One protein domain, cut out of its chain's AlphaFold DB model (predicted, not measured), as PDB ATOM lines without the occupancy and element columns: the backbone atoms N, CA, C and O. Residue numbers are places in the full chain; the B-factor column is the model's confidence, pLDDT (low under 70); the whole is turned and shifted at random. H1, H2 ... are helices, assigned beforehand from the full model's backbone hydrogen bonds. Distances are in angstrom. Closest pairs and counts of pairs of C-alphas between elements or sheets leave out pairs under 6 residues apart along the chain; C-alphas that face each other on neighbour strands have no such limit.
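This is residues 284 to 337 of the 436 residues of an uncharacterized protein of Phanerochaete carnosa (strain HHB-10118-sp) (UniProt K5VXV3). The longest helix, H2, forms one corner of a small triangle of three helices, with H1 and H3 at the other two; the chain goes along H1, turns back through H2 and turns again into H3. The triangle is splayed and loosely formed: H1 and the first residues of H3 meet, while H2 stands nearby at a slant to H1 and clearly touches neither of the others. The printed part has 54 residues with three named helices, in the order H1, H2, H3, and no named strand; its class is all helix. The whole is compact, with a radius of gyration of the C-alphas of 10.6 A, and rounded, with spans of 28 by 22 by 18 A.

H2 is residues 301 to 316, 23.4 A from first to last C-alpha, from C-alpha 301 at (289.067, 268.217, 283.366) to C-alpha 316 at (280.889, 277.464, 303.275). H1, before it in the chain, is residues 287 to 296, with a length of 14.4 A, and begins with C-alpha 287 at (281.087, 258.365, 305.611). H3 is residues 325 to 336, 15.6 A long, and ends with C-alpha 336 at (278.298, 263.318, 284.542).

H2 is close to H1 but not clearly touching it: their closest C-alphas are those of Leu 295 and Val 307, 6.2 A apart. The two run opposite ways at a steep tilt of 41 degrees, with their centres 12.7 A apart. H2 and H3 are near each other, with 7 pairs of C-alphas within 10 A and the closest pair 8.0 A apart. H1 and H3 touch, H3 with residues 325 to 328 alone; the closest C-alphas are those of Val 291 and Thr 325, 5.7 A apart. H1 and H3 run the same way at a shallow tilt of 34 degrees, only just short of steep. In H1, H2 and H3 every O i to N i+4 pair is within hydrogen-bond range.

The two C-alphas farthest apart, those of Asp 285 and Gly 301, are 29.2 A from each other, and the first and last printed C-alphas, of Phe 284 and Leu 337, are 27.9 A apart. The printed part runs from residue 284 to residue 337 without a cut. The link from H1 to H2 is tight, with 4 residues between them, and that from H2 to H3 is short, with 8 residues. The mean pLDDT of the printed part is 88.1, and residues 284 to 285 are under 70.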
ATOM      1  N   PHE A 284     289.412 257.512 308.563       57.31
ATOM      2  CA  PHE A 284     288.377 257.549 307.524       57.31
ATOM      3  C   PHE A 284     287.163 256.645 307.802       57.31
ATOM      4  O   PHE A 284     286.473 256.231 306.870       57.31
ATOM      5  N   ASP A 285     286.872 256.338 309.068       62.47
ATOM      6  CA  ASP A 285     285.694 255.524 309.412       62.47
ATOM      7  C   ASP A 285     284.364 256.274 309.172       62.47
ATOM      8  O   ASP A 285     283.319 255.679 308.914       62.47
ATOM      9  N   GLY A 286     284.407 257.611 309.133       78.50
ATOM     10  CA  GLY A 286     283.256 258.444 308.794       78.50
ATOM     11  C   GLY A 286     282.908 258.413 307.302       78.50
ATOM     12  O   GLY A 286     283.773 258.574 306.438       78.50
ATOM     13  N   THR A 287     281.616 258.293 306.986       82.94
ATOM     14  CA  THR A 287     281.087 258.365 305.611       82.94
ATOM     15  C   THR A 287     281.530 259.643 304.885       82.94
ATOM     16  O   THR A 287     281.920 259.580 303.720       82.94
ATOM     17  N   LYS A 288     281.603 260.770 305.609       85.00
ATOM     18  CA  LYS A 288     282.143 262.053 305.127       85.00
ATOM     19  C   LYS A 288     283.594 261.946 304.659       85.00
ATOM     20  O   LYS A 288     283.941 262.396 303.569       85.00
ATOM     21  N   SER A 289     284.446 261.295 305.447       87.50
ATOM     22  CA  SER A 289     285.856 261.128 305.108       87.50
ATOM     23  C   SER A 289     286.016 260.299 303.824       87.50
ATOM     24  O   SER A 289     286.869 260.612 302.994       87.50
ATOM     25  N   LYS A 290     285.164 259.285 303.607       89.44
ATOM     26  CA  LYS A 290     285.143 258.494 302.361       89.44
ATOM     27  C   LYS A 290     284.742 259.337 301.146       89.44
ATOM     28  O   LYS A 290     285.363 259.198 300.096       89.44
ATOM     29  N   VAL A 291     283.760 260.230 301.289       91.56
ATOM     30  CA  VAL A 291     283.345 261.175 300.234       91.56
ATOM     31  C   VAL A 291     284.495 262.114 299.855       91.56
ATOM     32  O   VAL A 291     284.864 262.180 298.683       91.56
ATOM     33  N   LEU A 292     285.133 262.758 300.839       91.31
ATOM     34  CA  LEU A 292     286.284 263.639 300.598       91.31
ATOM     35  C   LEU A 292     287.454 262.890 299.953       91.31
ATOM     36  O   LEU A 292     288.110 263.411 299.051       91.31
ATOM     37  N   MET A 293     287.690 261.644 300.371       91.81
ATOM     38  CA  MET A 293     288.701 260.788 299.762       91.81
ATOM     39  C   MET A 293     288.399 260.538 298.276       91.81
ATOM     40  O   MET A 293     289.289 260.737 297.453       91.81
ATOM     41  N   ILE A 294     287.168 260.153 297.914       92.81
ATOM     42  CA  ILE A 294     286.767 259.928 296.511       92.81
ATOM     43  C   ILE A 294     286.974 261.199 295.680       92.81
ATOM     44  O   ILE A 294     287.616 261.152 294.631       92.81
ATOM     45  N   LEU A 295     286.497 262.341 296.175       93.31
ATOM     46  CA  LEU A 295     286.628 263.629 295.491       93.31
ATOM     47  C   LEU A 295     288.092 264.046 295.306       93.31
ATOM     48  O   LEU A 295     288.446 264.590 294.267       93.31
ATOM     49  N   SER A 296     288.973 263.723 296.260       93.31
ATOM     50  CA  SER A 296     290.405 264.037 296.157       93.31
ATOM     51  C   SER A 296     291.123 263.325 295.000       93.31
ATOM     52  O   SER A 296     292.174 263.792 294.555       93.31
ATOM     53  N   TYR A 297     290.570 262.216 294.490       93.50
ATOM     54  CA  TYR A 297     291.103 261.512 293.318       93.50
ATOM     55  C   TYR A 297     290.689 262.156 291.988       93.50
ATOM     56  O   TYR A 297     291.315 261.893 290.962       93.50
ATOM     57  N   ILE A 298     289.676 263.022 291.993       93.50
ATOM     58  CA  ILE A 298     289.142 263.683 290.805       93.50
ATOM     59  C   ILE A 298     289.802 265.069 290.697       93.50
ATOM     60  O   ILE A 298     289.391 266.024 291.349       93.50
ATOM     61  N   LYS A 299     290.882 265.177 289.912       90.19
ATOM     62  CA  LYS A 299     291.739 266.386 289.884       90.19
ATOM     63  C   LYS A 299     291.754 267.157 288.564       90.19
ATOM     64  O   LYS A 299     292.225 268.289 288.545       90.19
ATOM     65  N   GLU A 300     291.292 266.566 287.467       88.75
ATOM     66  CA  GLU A 300     291.497 267.112 286.120       88.75
ATOM     67  C   GLU A 300     290.195 267.174 285.309       88.75
ATOM     68  O   GLU A 300     289.218 266.479 285.598       88.75
ATOM     69  N   GLY A 301     290.196 268.020 284.274       90.31
ATOM     70  CA  GLY A 301     289.067 268.217 283.366       90.31
ATOM     71  C   GLY A 301     287.824 268.799 284.042       90.31
ATOM     72  O   GLY A 301     287.889 269.368 285.130       90.31
ATOM     73  N   HIS A 302     286.672 268.612 283.398       85.75
ATOM     74  CA  HIS A 302     285.388 269.113 283.898       85.75
ATOM     75  C   HIS A 302     284.995 268.480 285.249       85.75
ATOM     76  O   HIS A 302     284.366 269.113 286.094       85.75
ATOM     77  N   ALA A 303     285.455 267.250 285.502       88.56
ATOM     78  CA  ALA A 303     285.287 266.589 286.791       88.56
ATOM     79  C   ALA A 303     286.073 267.287 287.916       88.56
ATOM     80  O   ALA A 303     285.556 267.438 289.020       88.56
ATOM     81  N   GLY A 304     287.284 267.779 287.637       91.38
ATOM     82  CA  GLY A 304     288.052 268.588 288.588       91.38
ATOM     83  C   GLY A 304     287.383 269.929 288.919       91.38
ATOM     84  O   GLY A 304     287.394 270.350 290.074       91.38
ATOM     85  N   GLU A 305     286.747 270.582 287.941       90.75
ATOM     86  CA  GLU A 305     285.985 271.827 288.161       90.75
ATOM     87  C   GLU A 305     284.753 271.608 289.049       90.75
ATOM     88  O   GLU A 305     284.479 272.413 289.948       90.75
ATOM     89  N   TYR A 306     284.041 270.494 288.847       93.25
ATOM     90  CA  TYR A 306     282.955 270.072 289.733       93.25
ATOM     91  C   TYR A 306     283.456 269.897 291.168       93.25
ATOM     92  O   TYR A 306     282.865 270.459 292.089       93.25
ATOM     93  N   VAL A 307     284.583 269.205 291.367       94.25
ATOM     94  CA  VAL A 307     285.171 269.015 292.704       94.25
ATOM     95  C   VAL A 307     285.579 270.342 293.326       94.25
ATOM     96  O   VAL A 307     285.305 270.563 294.498       94.25
ATOM     97  N   ALA A 308     286.196 271.250 292.569       93.94
ATOM     98  CA  ALA A 308     286.560 272.571 293.079       93.94
ATOM     99  C   ALA A 308     285.320 273.359 293.539       93.94
ATOM    100  O   ALA A 308     285.329 273.979 294.604       93.94
ATOM    101  N   THR A 309     284.231 273.284 292.770       92.50
ATOM    102  CA  THR A 309     282.943 273.904 293.115       92.50
ATOM    103  C   THR A 309     282.324 273.256 294.350       92.50
ATOM    104  O   THR A 309     281.830 273.953 295.237       92.50
ATOM    105  N   TYR A 310     282.382 271.929 294.435       91.88
ATOM    106  CA  TYR A 310     281.909 271.162 295.579       91.88
ATOM    107  C   TYR A 310     282.686 271.515 296.853       91.88
ATOM    108  O   TYR A 310     282.078 271.815 297.875       91.88
ATOM    109  N   MET A 311     284.021 271.552 296.789       92.62
ATOM    110  CA  MET A 311     284.881 271.889 297.930       92.62
ATOM    111  C   MET A 311     284.630 273.318 298.418       92.62
ATOM    112  O   MET A 311     284.546 273.550 299.616       92.62
ATOM    113  N   LYS A 312     284.372 274.262 297.504       93.56
ATOM    114  CA  LYS A 312     283.978 275.627 297.873       93.56
ATOM    115  C   LYS A 312     282.652 275.677 298.646       93.56
ATOM    116  O   LYS A 312     282.516 276.473 299.576       93.56
ATOM    117  N   LYS A 313     281.668 274.849 298.268       89.81
ATOM    118  CA  LYS A 313     280.404 274.714 299.017       89.81
ATOM    119  C   LYS A 313     280.645 274.073 300.383       89.81
ATOM    120  O   LYS A 313     280.118 274.566 301.373       89.81
ATOM    121  N   TYR A 314     281.498 273.051 300.434       88.19
ATOM    122  CA  TYR A 314     281.874 272.357 301.669       88.19
ATOM    123  C   TYR A 314     282.528 273.297 302.686       88.19
ATOM    124  O   TYR A 314     282.174 273.260 303.860       88.19
ATOM    125  N   ASP A 315     283.402 274.197 302.229       89.25
ATOM    126  CA  ASP A 315     284.033 275.214 303.079       89.25
ATOM    127  C   ASP A 315     283.039 276.271 303.601       89.25
ATOM    128  O   ASP A 315     283.309 276.926 304.607       89.25
ATOM    129  N   THR A 316     281.907 276.464 302.911       92.62
ATOM    130  CA  THR A 316     280.889 277.464 303.275       92.62
ATOM    131  C   THR A 316     279.870 276.896 304.263       92.62
ATOM    132  O   THR A 316     279.547 277.558 305.246       92.62
ATOM    133  N   ASP A 317     279.377 275.680 304.018       89.88
ATOM    134  CA  ASP A 317     278.410 275.003 304.883       89.88
ATOM    135  C   ASP A 317     278.568 273.479 304.786       89.88
ATOM    136  O   ASP A 317     278.084 272.835 303.852       89.88
ATOM    137  N   GLU A 318     279.211 272.892 305.796       82.38
ATOM    138  CA  GLU A 318     279.485 271.454 305.866       82.38
ATOM    139  C   GLU A 318     278.210 270.587 305.861       82.38
ATOM    140  O   GLU A 318     278.250 269.431 305.434       82.38
ATOM    141  N   ASN A 319     277.077 271.114 306.338       81.94
ATOM    142  CA  ASN A 319     275.838 270.350 306.471       81.94
ATOM    143  C   ASN A 319     275.034 270.303 305.170       81.94
ATOM    144  O   ASN A 319     274.297 269.341 304.958       81.94
ATOM    145  N   THR A 320     275.207 271.292 304.290       80.06
ATOM    146  CA  THR A 320     274.556 271.325 302.964       80.06
ATOM    147  C   THR A 320     275.190 270.389 301.945       80.06
ATOM    148  O   THR A 320     274.637 270.159 300.868       80.06
ATOM    149  N   VAL A 321     276.367 269.856 302.260       82.62
ATOM    150  CA  VAL A 321     277.151 269.060 301.331       82.62
ATOM    151  C   VAL A 321     276.894 267.567 301.524       82.62
ATOM    152  O   VAL A 321     276.700 267.088 302.636       82.62
ATOM    153  N   ILE A 322     276.895 266.837 300.406       84.44
ATOM    154  CA  ILE A 322     276.691 265.386 300.315       84.44
ATOM    155  C   ILE A 322     277.484 264.650 301.402       84.44
ATOM    156  O   ILE A 322     278.715 264.701 301.424       84.44
ATOM    157  N   GLN A 323     276.780 263.935 302.280       84.62
ATOM    158  CA  GLN A 323     277.398 263.284 303.442       84.62
ATOM    159  C   GLN A 323     277.620 261.790 303.230       84.62
ATOM    160  O   GLN A 323     278.432 261.171 303.928       84.62
ATOM    161  N   THR A 324     276.907 261.203 302.265       91.62
ATOM    162  CA  THR A 324     276.988 259.777 301.969       91.62
ATOM    163  C   THR A 324     277.608 259.495 300.609       91.62
ATOM    164  O   THR A 324     277.480 260.257 299.652       91.62
ATOM    165  N   THR A 325     278.277 258.350 300.494       91.19
ATOM    166  CA  THR A 325     278.822 257.899 299.208       91.19
ATOM    167  C   THR A 325     277.718 257.625 298.187       91.19
ATOM    168  O   THR A 325     277.933 257.823 296.999       91.19
ATOM    169  N   THR A 326     276.530 257.204 298.626       92.19
ATOM    170  CA  THR A 326     275.379 256.950 297.744       92.19
ATOM    171  C   THR A 326     274.844 258.239 297.124       92.19
ATOM    172  O   THR A 326     274.599 258.291 295.919       92.19
ATOM    173  N   GLU A 327     274.707 259.297 297.925       93.88
ATOM    174  CA  GLU A 327     274.363 260.634 297.434       93.88
ATOM    175  C   GLU A 327     275.432 261.164 296.478       93.88
ATOM    176  O   GLU A 327     275.082 261.700 295.430       93.88
ATOM    177  N   LEU A 328     276.721 260.945 296.781       93.25
ATOM    178  CA  LEU A 328     277.819 261.358 295.902       93.25
ATOM    179  C   LEU A 328     277.709 260.682 294.541       93.25
ATOM    180  O   LEU A 328     277.785 261.357 293.522       93.25
ATOM    181  N   TRP A 329     277.510 259.364 294.510       91.69
ATOM    182  CA  TRP A 329     277.348 258.652 293.246       91.69
ATOM    183  C   TRP A 329     276.111 259.106 292.487       91.69
ATOM    184  O   TRP A 329     276.196 259.263 291.280       91.69
ATOM    185  N   THR A 330     275.002 259.378 293.175       92.25
ATOM    186  CA  THR A 330     273.779 259.894 292.541       92.25
ATOM    187  C   THR A 330     274.002 261.279 291.935       92.25
ATOM    188  O   THR A 330     273.521 261.559 290.840       92.25
ATOM    189  N   ASP A 331     274.734 262.154 292.625       91.19
ATOM    190  CA  ASP A 331     275.008 263.502 292.134       91.19
ATOM    191  C   ASP A 331     276.057 263.520 291.018       91.19
ATOM    192  O   ASP A 331     275.890 264.249 290.040       91.19
ATOM    193  N   LEU A 332     277.083 262.668 291.112       90.31
ATOM    194  CA  LEU A 332     278.036 262.433 290.029       90.31
ATOM    195  C   LEU A 332     277.338 261.828 288.813       90.31
ATOM    196  O   LEU A 332     277.573 262.282 287.702       90.31
ATOM    197  N   ASP A 333     276.458 260.846 289.008       88.56
ATOM    198  CA  ASP A 333     275.649 260.285 287.933       88.56
ATOM    199  C   ASP A 333     274.747 261.385 287.346       88.56
ATOM    200  O   ASP A 333     274.665 261.495 286.140       88.56
ATOM    201  N   ARG A 334     274.168 262.300 288.131       86.81
ATOM    202  CA  ARG A 334     273.394 263.436 287.587       86.81
ATOM    203  C   ARG A 334     274.240 264.435 286.785       86.81
ATOM    204  O   ARG A 334     273.784 264.913 285.754       86.81
ATOM    205  N   HIS A 335     275.430 264.786 287.271       84.44
ATOM    206  CA  HIS A 335     276.291 265.803 286.648       84.44
ATOM    207  C   HIS A 335     277.109 265.261 285.478       84.44
ATOM    208  O   HIS A 335     277.469 266.012 284.575       84.44
ATOM    209  N   PHE A 336     277.429 263.968 285.510       83.19
ATOM    210  CA  PHE A 336     278.298 263.318 284.542       83.19
ATOM    211  C   PHE A 336     277.625 262.193 283.776       83.19
ATOM    212  O   PHE A 336     278.300 261.643 282.908       83.19
ATOM    213  N   LEU A 337     276.349 261.842 284.003       79.69
ATOM    214  CA  LEU A 337     275.609 261.146 282.953       79.69
ATOM    215  C   LEU A 337     275.613 262.088 281.759       79.69
ATOM    216  O   LEU A 337     274.829 263.028 281.662       79.69
TER     217      LEU A 337